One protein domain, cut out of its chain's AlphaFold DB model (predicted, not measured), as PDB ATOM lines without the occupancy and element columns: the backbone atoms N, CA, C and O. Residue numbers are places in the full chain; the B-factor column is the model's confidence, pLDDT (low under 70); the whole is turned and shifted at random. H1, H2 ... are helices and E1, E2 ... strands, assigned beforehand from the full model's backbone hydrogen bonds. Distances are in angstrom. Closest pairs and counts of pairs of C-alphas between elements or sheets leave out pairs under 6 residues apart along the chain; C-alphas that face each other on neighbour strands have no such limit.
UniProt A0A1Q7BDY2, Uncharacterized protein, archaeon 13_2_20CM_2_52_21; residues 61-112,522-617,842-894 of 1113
ATOM      1  N   LEU A  61      41.960  20.461  45.900       86.94
ATOM      2  CA  LEU A  61      40.586  19.985  45.802       86.94
ATOM      3  C   LEU A  61      40.554  18.538  46.271       86.94
ATOM      4  O   LEU A  61      41.267  17.691  45.739       86.94
ATOM      5  N   SER A  62      39.730  18.254  47.271       89.19
ATOM      6  CA  SER A  62      39.462  16.904  47.743       89.19
ATOM      7  C   SER A  62      38.041  16.521  47.347       89.19
ATOM      8  O   SER A  62      37.087  17.158  47.795       89.19
ATOM      9  N   LEU A  63      37.908  15.496  46.506       89.69
ATOM     10  CA  LEU A  63      36.633  14.886  46.140       89.69
ATOM     11  C   LEU A  63      36.492  13.600  46.961       89.69
ATOM     12  O   LEU A  63      37.245  12.645  46.780       89.69
ATOM     13  N   SER A  64      35.571  13.601  47.921       89.94
ATOM     14  CA  SER A  64      35.315  12.480  48.833       89.94
ATOM     15  C   SER A  64      34.094  11.699  48.374       89.94
ATOM     16  O   SER A  64      33.048  12.308  48.191       89.94
ATOM     17  N   THR A  65      34.188  10.379  48.231       88.75
ATOM     18  CA  THR A  65      33.070   9.547  47.756       88.75
ATOM     19  C   THR A  65      32.344   8.884  48.927       88.75
ATOM     20  O   THR A  65      32.961   8.458  49.908       88.75
ATOM     21  N   PHE A  66      31.015   8.812  48.852       87.00
ATOM     22  CA  PHE A  66      30.153   8.310  49.926       87.00
ATOM     23  C   PHE A  66      29.258   7.157  49.459       87.00
ATOM     24  O   PHE A  66      28.989   6.987  48.280       87.00
ATOM     25  N   ALA A  67      28.743   6.369  50.407       84.25
ATOM     26  CA  ALA A  67      27.778   5.296  50.141       84.25
ATOM     27  C   ALA A  67      26.325   5.818  50.043       84.25
ATOM     28  O   ALA A  67      25.420   5.283  50.686       84.25
ATOM     29  N   GLY A  68      26.101   6.904  49.297       79.50
ATOM     30  CA  GLY A  68      24.795   7.546  49.130       79.50
ATOM     31  C   GLY A  68      24.524   8.756  50.041       79.50
ATOM     32  O   GLY A  68      25.250   9.061  50.992       79.50
ATOM     33  N   ALA A  69      23.410   9.444  49.758       78.50
ATOM     34  CA  ALA A  69      23.058  10.762  50.308       78.50
ATOM     35  C   ALA A  69      23.062  10.867  51.846       78.50
ATOM     36  O   ALA A  69      23.412  11.909  52.398       78.50
ATOM     37  N   GLY A  70      22.675   9.805  52.561       81.56
ATOM     38  CA  GLY A  70      22.674   9.804  54.029       81.56
ATOM     39  C   GLY A  70      24.085   9.854  54.627       81.56
ATOM     40  O   GLY A  70      24.318  10.553  55.618       81.56
ATOM     41  N   ALA A  71      25.039   9.161  53.999       86.00
ATOM     42  CA  ALA A  71      26.442   9.185  54.395       86.00
ATOM     43  C   ALA A  71      27.083  10.540  54.055       86.00
ATOM     44  O   ALA A  71      27.716  11.139  54.922       86.00
ATOM     45  N   LEU A  72      26.820  11.071  52.854       84.56
ATOM     46  CA  LEU A  72      27.248  12.414  52.442       84.56
ATOM     47  C   LEU A  72      26.756  13.503  53.409       84.56
ATOM     48  O   LEU A  72      27.546  14.312  53.892       84.56
ATOM     49  N   PHE A  73      25.466  13.496  53.758       84.38
ATOM     50  CA  PHE A  73      24.895  14.446  54.718       84.38
ATOM     51  C   PHE A  73      25.534  14.342  56.109       84.38
ATOM     52  O   PHE A  73      25.754  15.353  56.779       84.38
ATOM     53  N   THR A  74      25.863  13.123  56.543       87.50
ATOM     54  CA  THR A  74      26.607  12.903  57.792       87.50
ATOM     55  C   THR A  74      28.020  13.485  57.687       87.50
ATOM     56  O   THR A  74      28.480  14.144  58.618       87.50
ATOM     57  N   GLY A  75      28.687  13.333  56.539       86.31
ATOM     58  CA  GLY A  75      29.975  13.970  56.251       86.31
ATOM     59  C   GLY A  75      29.910  15.500  56.304       86.31
ATOM     60  O   GLY A  75      30.746  16.124  56.954       86.31
ATOM     61  N   ALA A  76      28.888  16.112  55.703       81.38
ATOM     62  CA  ALA A  76      28.686  17.563  55.743       81.38
ATOM     63  C   ALA A  76      28.397  18.066  57.172       81.38
ATOM     64  O   ALA A  76      29.062  18.972  57.667       81.38
ATOM     65  N   THR A  77      27.458  17.439  57.890       83.12
ATOM     66  CA  THR A  77      27.079  17.847  59.262       83.12
ATOM     67  C   THR A  77      28.144  17.571  60.325       83.12
ATOM     68  O   THR A  77      28.089  18.159  61.405       83.12
ATOM     69  N   THR A  78      29.135  16.726  60.029       83.00
ATOM     70  CA  THR A  78      30.330  16.522  60.869       83.00
ATOM     71  C   THR A  78      31.546  17.333  60.406       83.00
ATOM     72  O   THR A  78      32.611  17.231  61.015       83.00
ATOM     73  N   GLY A  79      31.410  18.147  59.352       78.81
ATOM     74  CA  GLY A  79      32.488  18.974  58.809       78.81
ATOM     75  C   GLY A  79      33.617  18.172  58.154       78.81
ATOM     76  O   GLY A  79      34.747  18.657  58.101       78.81
ATOM     77  N   GLN A  80      33.351  16.949  57.679       84.19
ATOM     78  CA  GLN A  80      34.294  16.131  56.897       84.19
ATOM     79  C   GLN A  80      34.423  16.635  55.455       84.19
ATOM     80  O   GLN A  80      35.532  16.658  54.919       84.19
ATOM     81  N   VAL A  81      33.313  17.096  54.876       83.56
ATOM     82  CA  VAL A  81      33.258  17.836  53.609       83.56
ATOM     83  C   VAL A  81      32.676  19.226  53.838       83.56
ATOM     84  O   VAL A  81      31.983  19.467  54.826       83.56
ATOM     85  N   ASP A  82      32.995  20.137  52.928       78.38
ATOM     86  CA  ASP A  82      32.519  21.516  52.927       78.38
ATOM     87  C   ASP A  82      31.229  21.682  52.119       78.38
ATOM     88  O   ASP A  82      30.466  22.608  52.364       78.38
ATOM     89  N   THR A  83      30.998  20.804  51.144       78.69
ATOM     90  CA  THR A  83      29.857  20.875  50.230       78.69
ATOM     91  C   THR A  83      29.429  19.478  49.784       78.69
ATOM     92  O   THR A  83      30.205  18.526  49.915       78.69
ATOM     93  N   GLY A  84      28.213  19.342  49.254       77.88
ATOM     94  CA  GLY A  84      27.695  18.080  48.719       77.88
ATOM     95  C   GLY A  84      27.023  18.245  47.359       77.88
ATOM     96  O   GLY A  84      26.279  19.197  47.133       77.88
ATOM     97  N   ASP A  85      27.268  17.284  46.477       76.38
ATOM     98  CA  ASP A  85      26.709  17.168  45.126       76.38
ATOM     99  C   ASP A  85      25.228  16.748  45.071       76.38
ATOM    100  O   ASP A  85      24.596  16.890  44.029       76.38
ATOM    101  N   TRP A  86      24.675  16.216  46.169       78.00
ATOM    102  CA  TRP A  86      23.309  15.693  46.230       78.00
ATOM    103  C   TRP A  86      22.383  16.537  47.118       78.00
ATOM    104  O   TRP A  86      22.794  16.959  48.208       78.00
ATOM    105  N   PRO A  87      21.115  16.749  46.716       75.12
ATOM    106  CA  PRO A  87      20.188  17.594  47.455       75.12
ATOM    107  C   PRO A  87      19.789  17.086  48.843       75.12
ATOM    108  O   PRO A  87      19.694  15.887  49.124       75.12
ATOM    109  N   LEU A  88      19.466  18.047  49.709       73.69
ATOM    110  CA  LEU A  88      18.961  17.829  51.058       73.69
ATOM    111  C   LEU A  88      17.465  17.487  51.060       73.69
ATOM    112  O   LEU A  88      16.623  18.285  50.641       73.69
ATOM    113  N   THR A  89      17.109  16.356  51.668       74.06
ATOM    114  CA  THR A  89      15.710  16.023  51.995       74.06
ATOM    115  C   THR A  89      15.111  16.993  53.026       74.06
ATOM    116  O   THR A  89      15.822  17.727  53.714       74.06
ATOM    117  N   ALA A  90      13.784  16.978  53.196       70.00
ATOM    118  CA  ALA A  90      13.074  17.901  54.092       70.00
ATOM    119  C   ALA A  90      13.580  17.859  55.546       70.00
ATOM    120  O   ALA A  90      13.770  18.893  56.187       70.00
ATOM    121  N   SER A  91      13.816  16.650  56.065       71.44
ATOM    122  CA  SER A  91      14.309  16.421  57.429       71.44
ATOM    123  C   SER A  91      15.759  16.880  57.603       71.44
ATOM    124  O   SER A  91      16.129  17.402  58.658       71.44
ATOM    125  N   GLN A  92      16.568  16.743  56.552       78.75
ATOM    126  CA  GLN A  92      17.939  17.240  56.501       78.75
ATOM    127  C   GLN A  92      17.969  18.772  56.452       78.75
ATOM    128  O   GLN A  92      18.704  19.379  57.220       78.75
ATOM    129  N   GLN A  93      17.105  19.424  55.666       74.75
ATOM    130  CA  GLN A  93      16.977  20.890  55.680       74.75
ATOM    131  C   GLN A  93      16.519  21.415  57.050       74.75
ATOM    132  O   GLN A  93      17.095  22.366  57.574       74.75
ATOM    133  N   ALA A  94      15.536  20.764  57.680       71.56
ATOM    134  CA  ALA A  94      15.054  21.145  59.010       71.56
ATOM    135  C   ALA A  94      16.130  21.050  60.114       71.56
ATOM    136  O   ALA A  94      16.011  21.721  61.139       71.56
ATOM    137  N   SER A  95      17.175  20.240  59.910       71.12
ATOM    138  CA  SER A  95      18.299  20.082  60.844       71.12
ATOM    139  C   SER A  95      19.560  20.865  60.447       71.12
ATOM    140  O   SER A  95      20.294  21.291  61.336       71.12
ATOM    141  N   ALA A  96      19.795  21.102  59.152       66.25
ATOM    142  CA  ALA A  96      20.992  21.770  58.633       66.25
ATOM    143  C   ALA A  96      20.827  23.270  58.337       66.25
ATOM    144  O   ALA A  96      21.825  23.976  58.380       66.25
ATOM    145  N   CYS A  97      19.612  23.770  58.081       65.44
ATOM    146  CA  CYS A  97      19.352  25.193  57.813       65.44
ATOM    147  C   CYS A  97      18.987  26.120  59.024       65.44
ATOM    148  O   CYS A  97      18.650  27.280  58.766       65.44
ATOM    149  N   PRO A  98      18.975  25.720  60.323       63.44
ATOM    150  CA  PRO A  98      18.808  26.667  61.446       63.44
ATOM    151  C   PRO A  98      19.996  27.635  61.630       63.44
ATOM    152  O   PRO A  98      21.119  27.305  61.292       63.44
ATOM    153  N   SER A  99      19.814  28.785  62.297       51.84
ATOM    154  CA  SER A  99      20.872  29.807  62.512       51.84
ATOM    155  C   SER A  99      22.027  29.420  63.460       51.84
ATOM    156  O   SER A  99      22.764  30.284  63.933       51.84
ATOM    157  N   THR A 100      22.185  28.132  63.768       51.06
ATOM    158  CA  THR A 100      23.193  27.591  64.695       51.06
ATOM    159  C   THR A 100      23.968  26.398  64.124       51.06
ATOM    160  O   THR A 100      24.716  25.757  64.860       51.06
ATOM    161  N   SER A 101      23.759  26.047  62.857       62.59
ATOM    162  CA  SER A 101      24.463  24.969  62.156       62.59
ATOM    163  C   SER A 101      25.848  25.409  61.661       62.59
ATOM    164  O   SER A 101      26.138  26.595  61.504       62.59
ATOM    165  N   ILE A 102      26.709  24.424  61.374       71.69
ATOM    166  CA  ILE A 102      27.957  24.632  60.611       71.69
ATOM    167  C   ILE A 102      27.709  24.737  59.094       71.69
ATOM    168  O   ILE A 102      28.622  25.046  58.333       71.69
ATOM    169  N   LEU A 103      26.475  24.466  58.661       75.12
ATOM    170  CA  LEU A 103      26.043  24.467  57.269       75.12
ATOM    171  C   LEU A 103      25.057  25.607  57.021       75.12
ATOM    172  O   LEU A 103      24.124  25.807  57.793       75.12
ATOM    173  N   GLU A 104      25.234  26.300  55.913       73.56
ATOM    174  CA  GLU A 104      24.209  27.092  55.255       73.56
ATOM    175  C   GLU A 104      23.567  26.247  54.144       73.56
ATOM    176  O   GLU A 104      24.110  25.233  53.695       73.56
ATOM    177  N   CYS A 105      22.370  26.644  53.725       72.56
ATOM    178  CA  CYS A 105      21.632  25.983  52.657       72.56
ATOM    179  C   CYS A 105      21.547  26.935  51.466       72.56
ATOM    180  O   CYS A 105      21.238  28.116  51.655       72.56
ATOM    181  N   SER A 106      21.789  26.427  50.256       69.12
ATOM    182  CA  SER A 106      21.617  27.211  49.028       69.12
ATOM    183  C   SER A 106      20.194  27.774  48.911       69.12
ATOM    184  O   SER A 106      19.244  27.286  49.542       69.12
ATOM    185  N   GLN A 107      20.016  28.772  48.041       65.25
ATOM    186  CA  GLN A 107      18.672  29.071  47.541       65.25
ATOM    187  C   GLN A 107      18.090  27.842  46.813       65.25
ATOM    188  O   GLN A 107      18.860  26.970  46.401       65.25
ATOM    189  N   PRO A 108      16.754  27.729  46.666       64.56
ATOM    190  CA  PRO A 108      16.152  26.702  45.823       64.56
ATOM    191  C   PRO A 108      16.662  26.836  44.380       64.56
ATOM    192  O   PRO A 108      16.455  27.870  43.742       64.56
ATOM    193  N   VAL A 109      17.327  25.799  43.879       64.12
ATOM    194  CA  VAL A 109      17.894  25.714  42.528       64.12
ATOM    195  C   VAL A 109      17.024  24.770  41.710       64.12
ATOM    196  O   VAL A 109      16.780  23.651  42.138       64.12
ATOM    197  N   ALA A 110      16.548  25.176  40.532       64.25
ATOM    198  CA  ALA A 110      15.931  24.203  39.632       64.25
ATOM    199  C   ALA A 110      17.001  23.181  39.215       64.25
ATOM    200  O   ALA A 110      18.026  23.577  38.668       64.25
ATOM    201  N   ASP A 111      16.753  21.890  39.444       61.28
ATOM    202  CA  ASP A 111      17.691  20.785  39.163       61.28
ATOM    203  C   ASP A 111      18.147  20.759  37.692       61.28
ATOM    204  O   ASP A 111      19.150  20.153  37.337       61.28
ATOM    205  N   HIS A 112      17.353  21.368  36.800       68.62
ATOM    206  CA  HIS A 112      17.421  21.164  35.352       68.62
ATOM    207  C   HIS A 112      17.390  19.668  34.959       68.62
ATOM    208  O   HIS A 112      17.612  19.332  33.803       68.62
ATOM    209  N   GLY A 522      13.154  18.301  39.964       74.06
ATOM    210  CA  GLY A 522      13.640  18.829  41.252       74.06
ATOM    211  C   GLY A 522      13.719  20.364  41.337       74.06
ATOM    212  O   GLY A 522      14.003  21.043  40.347       74.06
ATOM    213  N   ILE A 523      13.489  20.911  42.536       70.75
ATOM    214  CA  ILE A 523      13.878  22.271  42.944       70.75
ATOM    215  C   ILE A 523      14.666  22.155  44.257       70.75
ATOM    216  O   ILE A 523      14.140  22.216  45.372       70.75
ATOM    217  N   ASP A 524      15.958  21.956  44.094       71.81
ATOM    218  CA  ASP A 524      16.859  21.411  45.083       71.81
ATOM    219  C   ASP A 524      17.532  22.447  45.980       71.81
ATOM    220  O   ASP A 524      17.609  23.639  45.682       71.81
ATOM    221  N   LYS A 525      18.042  21.967  47.118       72.75
ATOM    222  CA  LYS A 525      18.942  22.729  47.987       72.75
ATOM    223  C   LYS A 525      20.102  21.873  48.441       72.75
ATOM    224  O   LYS A 525      19.905  20.727  48.845       72.75
ATOM    225  N   PHE A 526      21.277  22.479  48.479       75.62
ATOM    226  CA  PHE A 526      22.533  21.800  48.768       75.62
ATOM    227  C   PHE A 526      23.147  22.318  50.075       75.62
ATOM    228  O   PHE A 526      22.931  23.483  50.434       75.62
ATOM    229  N   PRO A 527      23.874  21.463  50.819       74.75
ATOM    230  CA  PRO A 527      24.599  21.876  52.011       74.75
ATOM    231  C   PRO A 527      25.899  22.579  51.619       74.75
ATOM    232  O   PRO A 527      26.679  22.039  50.840       74.75
ATOM    233  N   VAL A 528      26.160  23.735  52.224       76.12
ATOM    234  CA  VAL A 528      27.401  24.504  52.063       76.12
ATOM    235  C   VAL A 528      27.945  24.842  53.447       76.12
ATOM    236  O   VAL A 528      27.193  25.271  54.313       76.12
ATOM    237  N   HIS A 529      29.236  24.675  53.709       77.06
ATOM    238  CA  HIS A 529      29.814  25.020  55.008       77.06
ATOM    239  C   HIS A 529      29.880  26.541  55.186       77.06
ATOM    240  O   HIS A 529      30.480  27.250  54.381       77.06
ATOM    241  N   ASN A 530      29.357  27.029  56.313       72.38
ATOM    242  CA  ASN A 530      29.235  28.448  56.685       72.38
ATOM    243  C   ASN A 530      30.561  29.237  56.834       72.38
ATOM    244  O   ASN A 530      30.571  30.357  57.343       72.38
ATOM    245  N   CYS A 531      31.698  28.631  56.481       71.00
ATOM    246  CA  CYS A 531      33.012  29.265  56.524       71.00
ATOM    247  C   CYS A 531      33.404  29.878  55.178       71.00
ATOM    248  O   CYS A 531      34.309  30.714  55.142       71.00
ATOM    249  N   TYR A 532      32.745  29.448  54.098       71.12
ATOM    250  CA  TYR A 532      32.919  29.992  52.763       71.12
ATOM    251  C   TYR A 532      32.170  31.309  52.646       71.12
ATOM    252  O   TYR A 532      30.970  31.373  52.903       71.12
ATOM    253  N   ASP A 533      32.885  32.362  52.255       61.41
ATOM    254  CA  ASP A 533      32.266  33.665  52.058       61.41
ATOM    255  C   ASP A 533      31.361  33.573  50.816       61.41
ATOM    256  O   ASP A 533      31.848  33.375  49.696       61.41
ATOM    257  N   LEU A 534      30.043  33.697  51.008       58.94
ATOM    258  CA  LEU A 534      29.098  33.850  49.903       58.94
ATOM    259  C   LEU A 534      29.383  35.189  49.209       58.94
ATOM    260  O   LEU A 534      29.381  36.237  49.857       58.94
ATOM    261  N   GLY A 535      29.688  35.147  47.909       52.34
ATOM    262  CA  GLY A 535      30.101  36.341  47.164       52.34
ATOM    263  C   GLY A 535      29.011  37.417  47.110       52.34
ATOM    264  O   GLY A 535      27.825  37.105  47.113       52.34
ATOM    265  N   ASP A 536      29.405  38.687  46.989       51.72
ATOM    266  CA  ASP A 536      28.483  39.820  46.833       51.72
ATOM    267  C   ASP A 536      28.843  40.708  45.619       51.72
ATOM    268  O   ASP A 536      29.806  40.460  44.887       51.72
ATOM    269  N   GLN A 537      28.072  41.778  45.389       46.62
ATOM    270  CA  GLN A 537      28.293  42.702  44.265       46.62
ATOM    271  C   GLN A 537      29.668  43.405  44.264       46.62
ATOM    272  O   GLN A 537      30.022  44.028  43.260       46.62
ATOM    273  N   ALA A 538      30.428  43.349  45.361       45.41
ATOM    274  CA  ALA A 538      31.733  43.979  45.551       45.41
ATOM    275  C   ALA A 538      32.873  42.986  45.875       45.41
ATOM    276  O   ALA A 538      34.036  43.391  45.818       45.41
ATOM    277  N   ASN A 539      32.565  41.729  46.207       50.19
ATOM    278  CA  ASN A 539      33.518  40.706  46.637       50.19
ATOM    279  C   ASN A 539      33.252  39.364  45.920       50.19
ATOM    280  O   ASN A 539      32.128  38.858  45.981       50.19
ATOM    281  N   PRO A 540      34.261  38.738  45.285       51.38
ATOM    282  CA  PRO A 540      34.138  37.358  44.822       51.38
ATOM    283  C   PRO A 540      34.044  36.395  46.014       51.38
ATOM    284  O   PRO A 540      34.595  36.663  47.081       51.38
ATOM    285  N   GLY A 541      33.388  35.257  45.813       54.59
ATOM    286  CA  GLY A 541      33.232  34.221  46.830       54.59
ATOM    287  C   GLY A 541      32.583  32.968  46.255       54.59
ATOM    288  O   GLY A 541      32.395  32.866  45.038       54.59
ATOM    289  N   LEU A 542      32.211  32.032  47.129       58.59
ATOM    290  CA  LEU A 542      31.456  30.845  46.736       58.59
ATOM    291  C   LEU A 542      30.063  31.275  46.256       58.59
ATOM    292  O   LEU A 542      29.330  31.960  46.972       58.59
ATOM    293  N   GLN A 543      29.697  30.896  45.033       55.19
ATOM    294  CA  GLN A 543      28.444  31.327  44.417       55.19
ATOM    295  C   GLN A 543      27.330  30.302  44.645       55.19
ATOM    296  O   GLN A 543      26.822  29.701  43.705       55.19
ATOM    297  N   ALA A 544      26.869  30.176  45.893       43.25
ATOM    298  CA  ALA A 544      25.708  29.345  46.266       43.25
ATOM    299  C   ALA A 544      24.355  29.820  45.663       43.25
ATOM    300  O   ALA A 544      23.284  29.400  46.106       43.25
ATOM    301  N   GLU A 545      24.407  30.729  44.685       44.62
ATOM    302  CA  GLU A 545      23.286  31.354  43.983       44.62
ATOM    303  C   GLU A 545      23.441  31.278  42.447       44.62
ATOM    304  O   GLU A 545      22.755  31.995  41.716       44.62
ATOM    305  N   PHE A 546      24.262  30.352  41.924       47.78
ATOM    306  CA  PHE A 546      24.011  29.784  40.590       47.78
ATOM    307  C   PHE A 546      22.730  28.938  40.641       47.78
ATOM    308  O   PHE A 546      22.753  27.710  40.612       47.78
ATOM    309  N   GLY A 547      21.586  29.630  40.740       36.06
ATOM    310  CA  GLY A 547      20.222  29.093  40.707       36.06
ATOM    311  C   GLY A 547      19.840  28.600  39.314       36.06
ATOM    312  O   GLY A 547      18.862  29.063  38.730       36.06
ATOM    313  N   GLY A 548      20.676  27.717  38.781       34.53
ATOM    314  CA  GLY A 548      20.862  27.483  37.367       34.53
ATOM    315  C   GLY A 548      22.348  27.589  37.029       34.53
ATOM    316  O   GLY A 548      22.837  28.581  36.499       34.53
ATOM    317  N   SER A 549      23.105  26.544  37.305       35.91
ATOM    318  CA  SER A 549      24.335  26.288  36.558       35.91
ATOM    319  C   SER A 549      24.067  26.424  35.056       35.91
ATOM    320  O   SER A 549      23.053  25.959  34.532       35.91
ATOM    321  N   ALA A 550      24.975  27.078  34.336       31.48
ATOM    322  CA  ALA A 550      24.804  27.309  32.901       31.48
ATOM    323  C   ALA A 550      24.903  25.998  32.067       31.48
ATOM    324  O   ALA A 550      24.660  25.984  30.865       31.48
ATOM    325  N   SER A 551      25.211  24.885  32.740       34.38
ATOM    326  CA  SER A 551      25.305  23.495  32.278       34.38
ATOM    327  C   SER A 551      24.266  22.553  32.927       34.38
ATOM    328  O   SER A 551      24.368  21.340  32.776       34.38
ATOM    329  N   GLY A 552      23.296  23.069  33.694       35.16
ATOM    330  CA  GLY A 552      22.254  22.263  34.351       35.16
ATOM    331  C   GLY A 552      22.711  21.383  35.531       35.16
ATOM    332  O   GLY A 552      21.905  20.641  36.076       35.16
ATOM    333  N   LEU A 553      23.981  21.460  35.941       42.56
ATOM    334  CA  LEU A 553      24.547  20.832  37.144       42.56
ATOM    335  C   LEU A 553      23.976  21.474  38.423       42.56
ATOM    336  O   LEU A 553      24.495  22.488  38.886       42.56
ATOM    337  N   GLY A 554      22.894  20.936  38.992       38.25
ATOM    338  CA  GLY A 554      22.344  21.431  40.267       38.25
ATOM    339  C   GLY A 554      23.334  21.363  41.446       38.25
ATOM    340  O   GLY A 554      23.179  22.074  42.434       38.25
ATOM    341  N   SER A 555      24.375  20.541  41.329       42.84
ATOM    342  CA  SER A 555      25.422  20.306  42.321       42.84
ATOM    343  C   SER A 555      26.316  21.518  42.614       42.84
ATOM    344  O   SER A 555      26.885  22.115  41.704       42.84
ATOM    345  N   THR A 556      26.616  21.736  43.895       46.56
ATOM    346  CA  THR A 556      27.644  22.688  44.388       46.56
ATOM    347  C   THR A 556      29.101  22.206  44.213       46.56
ATOM    348  O   THR A 556      30.031  22.683  44.877       46.56
ATOM    349  N   THR A 557      29.304  21.198  43.363       49.12
ATOM    350  CA  THR A 557      30.601  20.594  43.022       49.12
ATOM    351  C   THR A 557      31.069  20.956  41.614       49.12
ATOM    352  O   THR A 557      32.151  20.527  41.215       49.12
ATOM    353  N   TYR A 558      30.321  21.794  40.884       61.62
ATOM    354  CA  TYR A 558      30.708  22.219  39.543       61.62
ATOM    355  C   TYR A 558      31.998  23.048  39.563       61.62
ATOM    356  O   TYR A 558      32.283  23.788  40.509       61.62
ATOM    357  N   VAL A 559      32.763  22.975  38.468       65.31
ATOM    358  CA  VAL A 559      34.074  23.614  38.325       65.31
ATOM    359  C   VAL A 559      34.074  25.080  38.760       65.31
ATOM    360  O   VAL A 559      34.944  25.494  39.522       65.31
ATOM    361  N   PHE A 560      33.061  25.856  38.361       67.00
ATOM    362  CA  PHE A 560      32.982  27.287  38.656       67.00
ATOM    363  C   PHE A 560      32.715  27.640  40.119       67.00
ATOM    364  O   PHE A 560      33.110  28.738  40.528       67.00
ATOM    365  N   ASP A 561      32.141  26.731  40.906       64.94
ATOM    366  CA  ASP A 561      31.864  26.964  42.325       64.94
ATOM    367  C   ASP A 561      33.178  27.015  43.110       64.94
ATOM    368  O   ASP A 561      33.444  27.975  43.841       64.94
ATOM    369  N   TYR A 562      34.067  26.042  42.879       69.00
ATOM    370  CA  TYR A 562      35.360  25.960  43.563       69.00
ATOM    371  C   TYR A 562      36.491  26.785  42.929       69.00
ATOM    372  O   TYR A 562      37.572  26.886  43.523       69.00
ATOM    373  N   LEU A 563      36.293  27.412  41.754       71.44
ATOM    374  CA  LEU A 563      37.289  28.363  41.232       71.44
ATOM    375  C   LEU A 563      37.403  29.584  42.160       71.44
ATOM    376  O   LEU A 563      38.498  29.968  42.565       71.44
ATOM    377  N   ASN A 564      36.263  30.153  42.557       67.69
ATOM    378  CA  ASN A 564      36.205  31.372  43.371       67.69
ATOM    379  C   ASN A 564      35.898  31.120  44.859       67.69
ATOM    380  O   ASN A 564      35.867  32.068  45.643       67.69
ATOM    381  N   ALA A 565      35.734  29.858  45.269       69.56
ATOM    382  CA  ALA A 565      35.533  29.483  46.663       69.56
ATOM    383  C   ALA A 565      36.705  29.913  47.560       69.56
ATOM    384  O   ALA A 565      37.852  29.495  47.382       69.56
ATOM    385  N   TYR A 566      36.396  30.701  48.588       69.19
ATOM    386  CA  TYR A 566      37.326  31.075  49.645       69.19
ATOM    387  C   TYR A 566      36.647  30.973  51.015       69.19
ATOM    388  O   TYR A 566      35.508  31.401  51.175       69.19
ATOM    389  N   CYS A 567      37.358  30.412  51.998       69.81
ATOM    390  CA  CYS A 567      36.905  30.313  53.384       69.81
ATOM    391  C   CYS A 567      37.766  31.215  54.281       69.81
ATOM    392  O   CYS A 567      38.957  30.958  54.497       69.81
ATOM    393  N   SER A 568      37.158  32.281  54.808       60.50
ATOM    394  CA  SER A 568      37.829  33.319  55.608       60.50
ATOM    395  C   SER A 568      38.322  32.838  56.973       60.50
ATOM    396  O   SER A 568      39.189  33.467  57.582       60.50
ATOM    397  N   GLN A 569      37.811  31.695  57.436       62.50
ATOM    398  CA  GLN A 569      38.060  31.129  58.768       62.50
ATOM    399  C   GLN A 569      38.953  29.871  58.737       62.50
ATOM    400  O   GLN A 569      39.210  29.265  59.782       62.50
ATOM    401  N   ALA A 570      39.444  29.480  57.553       63.22
ATOM    402  CA  ALA A 570      40.182  28.236  57.335       63.22
ATOM    403  C   ALA A 570      41.440  28.114  58.221       63.22
ATOM    404  O   ALA A 570      42.173  29.079  58.439       63.22
ATOM    405  N   GLY A 571      41.699  26.907  58.732       57.88
ATOM    406  CA  GLY A 571      42.779  26.634  59.692       57.88
ATOM    407  C   GLY A 571      42.462  26.983  61.155       57.88
ATOM    408  O   GLY A 571      43.292  26.732  62.029       57.88
ATOM    409  N   THR A 572      41.270  27.511  61.454       58.94
ATOM    410  CA  THR A 572      40.769  27.655  62.833       58.94
ATOM    411  C   THR A 572      40.209  26.317  63.337       58.94
ATOM    412  O   THR A 572      39.671  25.528  62.564       58.94
ATOM    413  N   ALA A 573      40.315  26.033  64.639       48.09
ATOM    414  CA  ALA A 573      39.785  24.793  65.212       48.09
ATOM    415  C   ALA A 573      38.263  24.671  64.987       48.09
ATOM    416  O   ALA A 573      37.506  25.532  65.431       48.09
ATOM    417  N   GLY A 574      37.837  23.591  64.322       51.78
ATOM    418  CA  GLY A 574      36.442  23.357  63.923       51.78
ATOM    419  C   GLY A 574      36.100  23.750  62.479       51.78
ATOM    420  O   GLY A 574      34.946  23.602  62.096       51.78
ATOM    421  N   PHE A 575      37.074  24.213  61.687       58.38
ATOM    422  CA  PHE A 575      36.886  24.643  60.297       58.38
ATOM    423  C   PHE A 575      37.786  23.879  59.317       58.38
ATOM    424  O   PHE A 575      38.732  23.192  59.712       58.38
ATOM    425  N   THR A 576      37.490  24.031  58.026       63.41
ATOM    426  CA  THR A 576      38.233  23.476  56.888       63.41
ATOM    427  C   THR A 576      39.752  23.704  57.004       63.41
ATOM    428  O   THR A 576      40.182  24.800  57.391       63.41
ATOM    429  N   PRO A 577      40.598  22.712  56.649       67.81
ATOM    430  CA  PRO A 577      42.044  22.903  56.552       67.81
ATOM    431  C   PRO A 577      42.408  24.075  55.630       67.81
ATOM    432  O   PRO A 577      41.801  24.272  54.578       67.81
ATOM    433  N   ALA A 578      43.411  24.865  56.020       67.94
ATOM    434  CA  ALA A 578      43.807  26.051  55.267       67.94
ATOM    435  C   ALA A 578      44.229  25.697  53.829       67.94
ATOM    436  O   ALA A 578      45.200  24.974  53.624       67.94
ATOM    437  N   GLY A 579      43.515  26.245  52.840       71.88
ATOM    438  CA  GLY A 579      43.816  26.047  51.421       71.88
ATOM    439  C   GLY A 579      43.226  24.783  50.786       71.88
ATOM    440  O   GLY A 579      43.620  24.470  49.668       71.88
ATOM    441  N   VAL A 580      42.304  24.068  51.435       79.06
ATOM    442  CA  VAL A 580      41.645  22.883  50.853       79.06
ATOM    443  C   VAL A 580      40.163  23.171  50.605       79.06
ATOM    444  O   VAL A 580      39.495  23.648  51.513       79.06
ATOM    445  N   TYR A 581      39.647  22.849  49.415       81.25
ATOM    446  CA  TYR A 581      38.206  22.693  49.167       81.25
ATOM    447  C   TYR A 581      37.837  21.215  49.269       81.25
ATOM    448  O   TYR A 581      38.506  20.380  48.656       81.25
ATOM    449  N   ARG A 582      36.794  20.868  50.025       84.38
ATOM    450  CA  ARG A 582      36.350  19.477  50.204       84.38
ATOM    451  C   ARG A 582      34.933  19.302  49.677       84.38
ATOM    452  O   ARG A 582      33.970  19.600  50.381       84.38
ATOM    453  N   ALA A 583      34.805  18.780  48.467       83.38
ATOM    454  CA  ALA A 583      33.523  18.367  47.918       83.38
ATOM    455  C   ALA A 583      33.226  16.908  48.275       83.38
ATOM    456  O   ALA A 583      34.109  16.046  48.250       83.38
ATOM    457  N   GLY A 584      31.972  16.635  48.619       84.62
ATOM    458  CA  GLY A 584      31.446  15.287  48.739       84.62
ATOM    459  C   GLY A 584      30.668  14.890  47.492       84.62
ATOM    460  O   GLY A 584      29.797  15.639  47.056       84.62
ATOM    461  N   LEU A 585      30.995  13.712  46.968       85.12
ATOM    462  CA  LEU A 585      30.312  13.013  45.890       85.12
ATOM    463  C   LEU A 585      29.462  11.882  46.487       85.12
ATOM    464  O   LEU A 585      29.943  11.078  47.293       85.12
ATOM    465  N   MET A 586      28.190  11.818  46.114       81.62
ATOM    466  CA  MET A 586      27.198  10.903  46.676       81.62
ATOM    467  C   MET A 586      27.409   9.435  46.284       81.62
ATOM    468  O   MET A 586      26.911   8.556  46.987       81.62
ATOM    469  N   ASP A 587      28.164   9.184  45.216       81.06
ATOM    470  CA  ASP A 587      28.711   7.885  44.809       81.06
ATOM    471  C   ASP A 587      30.138   8.112  44.251       81.06
ATOM    472  O   ASP A 587      30.627   9.247  44.225       81.06
ATOM    473  N   THR A 588      30.842   7.061  43.830       84.00
ATOM    474  CA  THR A 588      32.131   7.202  43.128       84.00
ATOM    475  C   THR A 588      31.949   7.374  41.622       84.00
ATOM    476  O   THR A 588      31.004   6.839  41.040       84.00
ATOM    477  N   ALA A 589      32.893   8.058  40.966       85.00
ATOM    478  CA  ALA A 589      33.012   7.959  39.516       85.00
ATOM    479  C   ALA A 589      33.322   6.505  39.130       85.00
ATOM    480  O   ALA A 589      34.067   5.798  39.820       85.00
ATOM    481  N   SER A 590      32.724   6.058  38.033       82.12
ATOM    482  CA  SER A 590      32.914   4.730  37.451       82.12
ATOM    483  C   SER A 590      34.191   4.664  36.611       82.12
ATOM    484  O   SER A 590      34.867   3.636  36.561       82.12
ATOM    485  N   THR A 591      34.552   5.781  35.981       86.44
ATOM    486  CA  THR A 591      35.743   5.933  35.149       86.44
ATOM    487  C   THR A 591      36.112   7.407  35.033       86.44
ATOM    488  O   THR A 591      35.251   8.278  35.015       86.44
ATOM    489  N   VAL A 592      37.405   7.692  34.885       88.81
ATOM    490  CA  VAL A 592      37.895   9.031  34.505       88.81
ATOM    491  C   VAL A 592      38.505   9.022  33.101       88.81
ATOM    492  O   VAL A 592      39.379   9.822  32.775       88.81
ATOM    493  N   SER A 593      38.076   8.078  32.256       87.94
ATOM    494  CA  SER A 593      38.424   8.031  30.836       87.94
ATOM    495  C   SER A 593      37.413   8.849  30.025       87.94
ATOM    496  O   SER A 593      36.235   8.480  29.994       87.94
ATOM    497  N   PRO A 594      37.835   9.892  29.279       87.38
ATOM    498  CA  PRO A 594      36.947  10.654  28.391       87.38
ATOM    499  C   PRO A 594      36.202   9.797  27.349       87.38
ATOM    500  O   PRO A 594      35.174  10.220  26.822       87.38
ATOM    501  N   PHE A 595      36.703   8.589  27.072       83.06
ATOM    502  CA  PHE A 595      36.119   7.613  26.151       83.06
ATOM    503  C   PHE A 595      34.969   6.783  26.747       83.06
ATOM    504  O   PHE A 595      34.228   6.160  25.988       83.06
ATOM    505  N   LYS A 596      34.844   6.735  28.081       81.94
ATOM    506  CA  LYS A 596      33.913   5.856  28.816       81.94
ATOM    507  C   LYS A 596      33.043   6.577  29.845       81.94
ATOM    508  O   LYS A 596      32.059   5.997  30.289       81.94
ATOM    509  N   ALA A 597      33.391   7.808  30.219       84.38
ATOM    510  CA  ALA A 597      32.599   8.636  31.121       84.38
ATOM    511  C   ALA A 597      31.154   8.780  30.615       84.38
ATOM    512  O   ALA A 597      30.931   9.181  29.472       84.38
ATOM    513  N   THR A 598      30.189   8.446  31.474       79.56
ATOM    514  CA  THR A 598      28.740   8.506  31.188       79.56
ATOM    515  C   THR A 598      27.954   9.162  32.316       79.56
ATOM    516  O   THR A 598      26.883   9.717  32.085       79.56
ATOM    517  N   THR A 599      28.470   9.107  33.541       77.69
ATOM    518  CA  THR A 599      27.807   9.629  34.729       77.69
ATOM    519  C   THR A 599      28.287  11.035  35.057       77.69
ATOM    520  O   THR A 599      29.412  11.427  34.748       77.69
ATOM    521  N   PHE A 600      27.436  11.785  35.753       76.44
ATOM    522  CA  PHE A 600      27.777  13.106  36.274       76.44
ATOM    523  C   PHE A 600      29.081  13.096  37.105       76.44
ATOM    524  O   PHE A 600      29.926  13.959  36.896       76.44
ATOM    525  N   TRP A 601      29.310  12.077  37.945       81.94
ATOM    526  CA  TRP A 601      30.545  11.941  38.733       81.94
ATOM    527  C   TRP A 601      31.806  11.740  37.891       81.94
ATOM    528  O   TRP A 601      32.853  12.286  38.237       81.94
ATOM    529  N   ASP A 602      31.716  10.994  36.785       84.19
ATOM    530  CA  ASP A 602      32.836  10.854  35.846       84.19
ATOM    531  C   ASP A 602      33.215  12.236  35.280       84.19
ATOM    532  O   ASP A 602      34.390  12.613  35.248       84.19
ATOM    533  N   PHE A 603      32.208  13.023  34.881       83.06
ATOM    534  CA  PHE A 603      32.405  14.355  34.311       83.06
ATOM    535  C   PHE A 603      32.822  15.417  35.338       83.06
ATOM    536  O   PHE A 603      33.597  16.295  34.973       83.06
ATOM    537  N   ASP A 604      32.414  15.320  36.604       80.75
ATOM    538  CA  ASP A 604      32.861  16.225  37.676       80.75
ATOM    539  C   ASP A 604      34.378  16.110  37.924       80.75
ATOM    540  O   ASP A 604      35.077  17.119  38.062       80.75
ATOM    541  N   VAL A 605      34.920  14.883  37.909       86.44
ATOM    542  CA  VAL A 605      36.373  14.659  38.016       86.44
ATOM    543  C   VAL A 605      37.093  15.095  36.735       86.44
ATOM    544  O   VAL A 605      38.154  15.720  36.809       86.44
ATOM    545  N   LEU A 606      36.523  14.818  35.554       87.94
ATOM    546  CA  LEU A 606      37.102  15.246  34.275       87.94
ATOM    547  C   LEU A 606      37.148  16.775  34.134       87.94
ATOM    548  O   LEU A 606      38.194  17.301  33.761       87.94
ATOM    549  N   ALA A 607      36.073  17.489  34.471       82.69
ATOM    550  CA  ALA A 607      35.968  18.949  34.364       82.69
ATOM    551  C   ALA A 607      36.868  19.704  35.361       82.69
ATOM    552  O   ALA A 607      37.156  20.884  35.164       82.69
ATOM    553  N   ALA A 608      37.351  19.037  36.414       83.31
ATOM    554  CA  ALA A 608      38.393  19.586  37.277       83.31
ATOM    555  C   ALA A 608      39.766  19.627  36.574       83.31
ATOM    556  O   ALA A 608      40.530  20.583  36.757       83.31
ATOM    557  N   VAL A 609      40.083  18.587  35.789       88.31
ATOM    558  CA  VAL A 609      41.421  18.336  35.220       88.31
ATOM    559  C   VAL A 609      41.563  18.817  33.774       88.31
ATOM    560  O   VAL A 609      42.606  19.355  33.395       88.31
ATOM    561  N   TYR A 610      40.535  18.647  32.953       88.31
ATOM    562  CA  TYR A 610      40.514  19.026  31.541       88.31
ATOM    563  C   TYR A 610      39.688  20.293  31.316       88.31
ATOM    564  O   TYR A 610      38.749  20.575  32.053       88.31
ATOM    565  N   ASP A 611      40.019  21.031  30.256       84.81
ATOM    566  CA  ASP A 611      39.197  22.136  29.768       84.81
ATOM    567  C   ASP A 611      38.394  21.742  28.518       84.81
ATOM    568  O   ASP A 611      38.679  20.756  27.828       84.81
ATOM    569  N   THR A 612      37.414  22.588  28.212       85.31
ATOM    570  CA  THR A 612      36.556  22.567  27.026       85.31
ATOM    571  C   THR A 612      36.804  23.817  26.169       85.31
ATOM    572  O   THR A 612      37.303  24.834  26.660       85.31
ATOM    573  N   LEU A 613      36.446  23.795  24.880       83.56
ATOM    574  CA  LEU A 613      36.630  24.961  23.997       83.56
ATOM    575  C   LEU A 613      35.860  26.181  24.504       83.56
ATOM    576  O   LEU A 613      36.424  27.273  24.623       83.56
ATOM    577  N   PHE A 614      34.590  25.970  24.835       78.00
ATOM    578  CA  PHE A 614      33.705  26.968  25.420       78.00
ATOM    579  C   PHE A 614      33.146  26.441  26.735       78.00
ATOM    580  O   PHE A 614      33.023  25.233  26.938       78.00
ATOM    581  N   ASN A 615      32.729  27.361  27.593       72.81
ATOM    582  CA  ASN A 615      31.863  27.043  28.718       72.81
ATOM    583  C   ASN A 615      30.579  27.868  28.622       72.81
ATOM    584  O   ASN A 615      30.615  28.981  28.098       72.81
ATOM    585  N   PRO A 616      29.437  27.372  29.113       69.12
ATOM    586  CA  PRO A 616      28.237  28.190  29.198       69.12
ATOM    587  C   PRO A 616      28.440  29.320  30.222       69.12
ATOM    588  O   PRO A 616      29.130  29.143  31.227       69.12
ATOM    589  N   ASN A 617      27.903  30.513  29.949       66.69
ATOM    590  CA  ASN A 617      28.190  31.712  30.736       66.69
ATOM    591  C   ASN A 617      27.541  31.610  32.130       66.69
ATOM    592  O   ASN A 617      26.310  31.693  32.218       66.69
ATOM    593  N   SER A 842      44.622  20.481  31.105       83.12
ATOM    594  CA  SER A 842      44.964  21.915  31.102       83.12
ATOM    595  C   SER A 842      44.175  22.729  32.134       83.12
ATOM    596  O   SER A 842      44.448  23.915  32.311       83.12
ATOM    597  N   GLY A 843      43.220  22.085  32.817       80.44
ATOM    598  CA  GLY A 843      42.265  22.698  33.732       80.44
ATOM    599  C   GLY A 843      42.895  23.264  35.003       80.44
ATOM    600  O   GLY A 843      44.109  23.220  35.224       80.44
ATOM    601  N   SER A 844      42.047  23.809  35.871       78.50
ATOM    602  CA  SER A 844      42.480  24.462  37.114       78.50
ATOM    603  C   SER A 844      43.106  23.515  38.146       78.50
ATOM    604  O   SER A 844      43.833  23.982  39.031       78.50
ATOM    605  N   TRP A 845      42.859  22.207  38.033       84.94
ATOM    606  CA  TRP A 845      43.357  21.183  38.946       84.94
ATOM    607  C   TRP A 845      44.197  20.129  38.227       84.94
ATOM    608  O   TRP A 845      43.878  19.695  37.129       84.94
ATOM    609  N   VAL A 846      45.270  19.697  38.875       88.00
ATOM    610  CA  VAL A 846      46.255  18.741  38.377       88.00
ATOM    611  C   VAL A 846      46.128  17.447  39.173       88.00
ATOM    612  O   VAL A 846      46.162  17.458  40.406       88.00
ATOM    613  N   CYS A 847      46.030  16.316  38.476       92.88
ATOM    614  CA  CYS A 847      46.257  15.012  39.089       92.88
ATOM    615  C   CYS A 847      47.759  14.857  39.368       92.88
ATOM    616  O   CYS A 847      48.541  14.639  38.445       92.88
ATOM    617  N   GLU A 848      48.170  14.996  40.627       92.00
ATOM    618  CA  GLU A 848      49.541  14.739  41.083       92.00
ATOM    619  C   GLU A 848      49.572  13.548  42.039       92.00
ATOM    620  O   GLU A 848      48.664  13.376  42.853       92.00
ATOM    621  N   SER A 849      50.656  12.769  42.006       92.00
ATOM    622  CA  SER A 849      50.835  11.671  42.952       92.00
ATOM    623  C   SER A 849      50.888  12.199  44.382       92.00
ATOM    624  O   SER A 849      51.800  12.939  44.756       92.00
ATOM    625  N   THR A 850      49.923  11.776  45.190       89.50
ATOM    626  CA  THR A 850      49.832  12.081  46.623       89.50
ATOM    627  C   THR A 850      50.652  11.110  47.475       89.50
ATOM    628  O   THR A 850      50.975  11.407  48.627       89.50
ATOM    629  N   ASN A 851      51.017   9.950  46.918       84.81
ATOM    630  CA  ASN A 851      51.593   8.830  47.650       84.81
ATOM    631  C   ASN A 851      52.750   8.177  46.873       84.81
ATOM    632  O   ASN A 851      52.567   7.598  45.802       84.81
ATOM    633  N   ALA A 852      53.939   8.191  47.488       87.44
ATOM    634  CA  ALA A 852      55.170   7.611  46.948       87.44
ATOM    635  C   ALA A 852      55.093   6.099  46.635       87.44
ATOM    636  O   ALA A 852      55.984   5.583  45.962       87.44
ATOM    637  N   ALA A 853      54.072   5.387  47.126       87.12
ATOM    638  CA  ALA A 853      53.851   3.969  46.841       87.12
ATOM    639  C   ALA A 853      53.466   3.680  45.378       87.12
ATOM    640  O   ALA A 853      53.706   2.570  44.906       87.12
ATOM    641  N   PHE A 854      52.882   4.654  44.671       86.19
ATOM    642  CA  PHE A 854      52.411   4.494  43.290       86.19
ATOM    643  C   PHE A 854      53.383   5.115  42.283       86.19
ATOM    644  O   PHE A 854      53.846   4.460  41.352       86.19
ATOM    645  N   ALA A 855      53.740   6.375  42.523       87.88
ATOM    646  CA  ALA A 855      54.745   7.136  41.794       87.88
ATOM    647  C   ALA A 855      55.345   8.187  42.745       87.88
ATOM    648  O   ALA A 855      54.685   8.544  43.726       87.88
ATOM    649  N   PRO A 856      56.551   8.730  42.486       91.94
ATOM    650  CA  PRO A 856      57.115   9.814  43.292       91.94
ATOM    651  C   PRO A 856      56.098  10.938  43.520       91.94
ATOM    652  O   PRO A 856      55.409  11.340  42.582       91.94
ATOM    653  N   VAL A 857      55.984  11.432  44.755       89.94
ATOM    654  CA  VAL A 857      55.009  12.480  45.107       89.94
ATOM    655  C   VAL A 857      55.203  13.693  44.186       89.94
ATOM    656  O   VAL A 857      56.340  14.092  43.931       89.94
ATOM    657  N   GLY A 858      54.112  14.249  43.656       86.50
ATOM    658  CA  GLY A 858      54.143  15.307  42.637       86.50
ATOM    659  C   GLY A 858      54.318  14.829  41.187       86.50
ATOM    660  O   GLY A 858      54.428  15.665  40.296       86.50
ATOM    661  N   THR A 859      54.344  13.518  40.911       89.75
ATOM    662  CA  THR A 859      54.292  13.010  39.524       89.75
ATOM    663  C   THR A 859      52.922  13.309  38.919       89.75
ATOM    664  O   THR A 859      51.914  12.846  39.445       89.75
ATOM    665  N   VAL A 860      52.887  14.073  37.827       90.25
ATOM    666  CA  VAL A 860      51.652  14.467  37.130       90.25
ATOM    667  C   VAL A 860      51.037  13.278  36.374       90.25
ATOM    668  O   VAL A 860      51.759  12.462  35.803       90.25
ATOM    669  N   GLY A 861      49.704  13.199  36.352       89.94
ATOM    670  CA  GLY A 861      48.911  12.231  35.586       89.94
ATOM    671  C   GLY A 861      48.538  10.940  36.323       89.94
ATOM    672  O   GLY A 861      47.841  10.107  35.747       89.94
ATOM    673  N   THR A 862      48.996  10.753  37.565       91.38
ATOM    674  CA  THR A 862      48.851   9.507  38.344       91.38
ATOM    675  C   THR A 862      48.790   9.782  39.852       91.38
ATOM    676  O   THR A 862      49.136  10.875  40.292       91.38
ATOM    677  N   GLY A 863      48.378   8.803  40.665       90.50
ATOM    678  CA  GLY A 863      48.483   8.824  42.133       90.50
ATOM    679  C   GLY A 863      47.632   9.868  42.867       90.50
ATOM    680  O   GLY A 863      47.832  10.073  44.068       90.50
ATOM    681  N   CYS A 864      46.715  10.538  42.168       92.44
ATOM    682  CA  CYS A 864      45.805  11.521  42.753       92.44
ATOM    683  C   CYS A 864      44.541  10.901  43.369       92.44
ATOM    684  O   CYS A 864      43.811  11.600  44.068       92.44
ATOM    685  N   SER A 865      44.281   9.607  43.156       93.75
ATOM    686  CA  SER A 865      43.260   8.852  43.889       93.75
ATOM    687  C   SER A 865      43.870   8.010  45.013       93.75
ATOM    688  O   SER A 865      45.030   7.596  44.946       93.75
ATOM    689  N   ALA A 866      43.088   7.763  46.066       90.31
ATOM    690  CA  ALA A 866      43.563   7.167  47.319       90.31
ATOM    691  C   ALA A 866      44.163   5.749  47.171       90.31
ATOM    692  O   ALA A 866      45.069   5.380  47.921       90.31
ATOM    693  N   ASP A 867      43.697   4.975  46.187       90.69
ATOM    694  CA  ASP A 867      44.205   3.643  45.821       90.69
ATOM    695  C   ASP A 867      44.862   3.595  44.425       90.69
ATOM    696  O   ASP A 867      45.198   2.515  43.937       90.69
ATOM    697  N   ASN A 868      45.103   4.764  43.812       92.25
ATOM    698  CA  ASN A 868      45.630   4.953  42.455       92.25
ATOM    699  C   ASN A 868      44.743   4.426  41.314       92.25
ATOM    700  O   ASN A 868      45.225   4.331  40.187       92.25
ATOM    701  N   THR A 869      43.472   4.106  41.563       91.56
ATOM    702  CA  THR A 869      42.531   3.682  40.514       91.56
ATOM    703  C   THR A 869      41.602   4.808  40.056       91.56
ATOM    704  O   THR A 869      41.402   5.802  40.759       91.56
ATOM    705  N   GLN A 870      41.001   4.649  38.878       89.06
ATOM    706  CA  GLN A 870      39.988   5.550  38.326       89.06
ATOM    707  C   GLN A 870      38.654   5.532  39.079       89.06
ATOM    708  O   GLN A 870      37.911   6.505  38.985       89.06
ATOM    709  N   SER A 871      38.359   4.451  39.805       88.50
ATOM    710  CA  SER A 871      37.130   4.251  40.583       88.50
ATOM    711  C   SER A 871      37.513   3.776  41.994       88.50
ATOM    712  O   SER A 871      37.421   2.585  42.302       88.50
ATOM    713  N   PRO A 872      38.046   4.689  42.828       89.38
ATOM    714  CA  PRO A 872      38.575   4.353  44.137       89.38
ATOM    715  C   PRO A 872      37.466   3.888  45.079       89.38
ATOM    716  O   PRO A 872      36.319   4.340  45.007       89.38
ATOM    717  N   ALA A 873      37.819   3.020  46.027       85.31
ATOM    718  CA  ALA A 873      36.872   2.562  47.041       85.31
ATOM    719  C   ALA A 873      36.264   3.745  47.827       85.31
ATOM    720  O   ALA A 873      36.957   4.722  48.114       85.31
ATOM    721  N   LEU A 874      34.980   3.632  48.201       83.56
ATOM    722  CA  LEU A 874      34.209   4.688  48.873       83.56
ATOM    723  C   LEU A 874      34.881   5.166  50.170       83.56
ATOM    724  O   LEU A 874      34.861   4.461  51.184       83.56
ATOM    725  N   GLN A 875      35.475   6.364  50.140       81.44
ATOM    726  CA  GLN A 875      36.216   6.933  51.266       81.44
ATOM    727  C   GLN A 875      36.380   8.461  51.182       81.44
ATOM    728  O   GLN A 875      36.301   9.085  50.121       81.44
ATOM    729  N   LEU A 876      36.671   9.072  52.335       82.69
ATOM    730  CA  LEU A 876      37.053  10.482  52.414       82.69
ATOM    731  C   LEU A 876      38.384  10.716  51.688       82.69
ATOM    732  O   LEU A 876      39.344   9.979  51.903       82.69
ATOM    733  N   GLY A 877      38.447  11.759  50.861       80.31
ATOM    734  CA  GLY A 877      39.627  12.090  50.058       80.31
ATOM    735  C   GLY A 877      39.907  11.142  48.890       80.31
ATOM    736  O   GLY A 877      41.052  11.076  48.447       80.31
ATOM    737  N   ALA A 878      38.885  10.427  48.404       88.81
ATOM    738  CA  ALA A 878      38.956   9.481  47.288       88.81
ATOM    739  C   ALA A 878      39.758   9.995  46.079       88.81
ATOM    740  O   ALA A 878      40.591   9.249  45.563       88.81
ATOM    741  N   TYR A 879      39.583  11.266  45.700       92.56
ATOM    742  CA  TYR A 879      40.514  12.009  44.846       92.56
ATOM    743  C   TYR A 879      41.036  13.251  45.573       92.56
ATOM    744  O   TYR A 879      40.310  13.930  46.303       92.56
ATOM    745  N   THR A 880      42.302  13.575  45.338       92.31
ATOM    746  CA  THR A 880      42.993  14.754  45.858       92.31
ATOM    747  C   THR A 880      43.803  15.371  44.721       92.31
ATOM    748  O   THR A 880      44.799  14.804  44.276       92.31
ATOM    749  N   LEU A 881      43.354  16.525  44.232       91.00
ATOM    750  CA  LEU A 881      43.940  17.238  43.100       91.00
ATOM    751  C   LEU A 881      44.672  18.498  43.578       91.00
ATOM    752  O   LEU A 881      44.172  19.244  44.424       91.00
ATOM    753  N   THR A 882      45.849  18.759  43.013       87.88
ATOM    754  CA  THR A 882      46.667  19.946  43.303       87.88
ATOM    755  C   THR A 882      46.241  21.094  42.399       87.88
ATOM    756  O   THR A 882      46.001  20.888  41.216       87.88
ATOM    757  N   ARG A 883      46.159  22.331  42.891       83.25
ATOM    758  CA  ARG A 883      45.897  23.474  42.007       83.25
ATOM    759  C   ARG A 883      47.040  23.659  41.006       83.25
ATOM    760  O   ARG A 883      48.205  23.669  41.401       83.25
ATOM    761  N   MET A 884      46.710  23.954  39.750       77.50
ATOM    762  CA  MET A 884      47.670  24.468  38.769       77.50
ATOM    763  C   MET A 884      48.532  25.614  39.355       77.50
ATOM    764  O   MET A 884      48.036  26.624  39.867       77.50
ATOM    765  N   GLY A 885      49.855  25.441  39.307       70.81
ATOM    766  CA  GLY A 885      50.849  26.368  39.859       70.81
ATOM    767  C   GLY A 885      51.169  26.198  41.350       70.81
ATOM    768  O   GLY A 885      51.925  27.005  41.905       70.81
ATOM    769  N   CYS A 886      50.625  25.163  41.992       75.62
ATOM    770  CA  CYS A 886      51.159  24.561  43.213       75.62
ATOM    771  C   CYS A 886      51.991  23.307  42.882       75.62
ATOM    772  O   CYS A 886      52.066  22.892  41.731       75.62
ATOM    773  N   ASN A 887      52.646  22.725  43.885       77.38
ATOM    774  CA  ASN A 887      53.353  21.448  43.796       77.38
ATOM    775  C   ASN A 887      53.187  20.698  45.125       77.38
ATOM    776  O   ASN A 887      53.676  21.173  46.156       77.38
ATOM    777  N   ILE A 888      52.535  19.532  45.126       81.88
ATOM    778  CA  ILE A 888      52.202  18.825  46.375       81.88
ATOM    779  C   ILE A 888      53.436  18.301  47.122       81.88
ATOM    780  O   ILE A 888      53.449  18.266  48.349       81.88
ATOM    781  N   ALA A 889      54.511  17.963  46.402       78.62
ATOM    782  CA  ALA A 889      55.744  17.429  46.988       78.62
ATOM    783  C   ALA A 889      56.539  18.462  47.807       78.62
ATOM    784  O   ALA A 889      57.281  18.099  48.718       78.62
ATOM    785  N   THR A 890      56.401  19.748  47.477       74.12
ATOM    786  CA  THR A 890      57.100  20.859  48.145       74.12
ATOM    787  C   THR A 890      56.174  21.754  48.964       74.12
ATOM    788  O   THR A 890      56.665  22.563  49.752       74.12
ATOM    789  N   GLY A 891      54.853  21.657  48.768       69.50
ATOM    790  CA  GLY A 891      53.869  22.598  49.311       69.50
ATOM    791  C   GLY A 891      54.013  24.023  48.755       69.50
ATOM    792  O   GLY A 891      53.438  24.963  49.303       69.50
ATOM    793  N   ALA A 892      54.815  24.215  47.703       69.62
ATOM    794  CA  ALA A 892      55.075  25.525  47.126       69.62
ATOM    795  C   ALA A 892      53.984  25.897  46.119       69.62
ATOM    796  O   ALA A 892      53.682  25.133  45.206       69.62
ATOM    797  N   CYS A 893      53.454  27.112  46.245       68.38
ATOM    798  CA  CYS A 893      52.490  27.706  45.324       68.38
ATOM    799  C   CYS A 893      52.955  29.111  44.934       68.38
ATOM    800  O   CYS A 893      53.445  29.857  45.785       68.38
ATOM    801  N   VAL A 894      52.755  29.510  43.676       63.91
ATOM    802  CA  VAL A 894      52.950  30.909  43.241       63.91
ATOM    803  C   VAL A 894      51.617  31.594  42.980       63.91
ATOM    804  O   VAL A 894      50.652  30.960  42.567       63.91
TER     805      VAL A 894
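Overview. This is residues 61 to 112, 522 to 617 and 842 to 894 of the 1113 residues of an uncharacterized protein of archaeon 13_2_20CM_2_52_21 (UniProt A0A1Q7BDY2). Little regular structure is seen: a small sheet, E6 E1 E8, is layered between H1 and H4, with two-stranded sheets E2 E5 and E3 E4 toward one end and loop residues 848 to 860 toward the other. The printed part has 201 residues, 64 in four helices and eight strands, class mixed, compact, radius of gyration of the C-alphas 16.3 A, spans 46 by 38 by 34 A.

Along the chain. E6 is residues 580 to 585, 15.8 A; E1, 61 to 65, begins at (40.586, 19.985, 45.802); E8, 879 to 883, ends at (45.897, 23.474, 42.007). H1 is 69 to 77, H2 90 to 96, H3 559 to 564, H4 600 to 609; E2 103 to 105, E3 109 to 112, E4 522 to 524, E5 527 to 529, E7 614 to 616.

Arrangement. E1 is parallel to E6, N 62 to O 581 2.8 A, and antiparallel to E8, N 61 to O 881 2.9 A. H1 and H4 lie on opposite faces. H3 and H4 only just touch, 3 C-alpha pairs within 8 A.

Size, cuts and confidence. Residues 113 to 521 and 618 to 841 are not printed, with gaps of 7.4 A and 19.4 A.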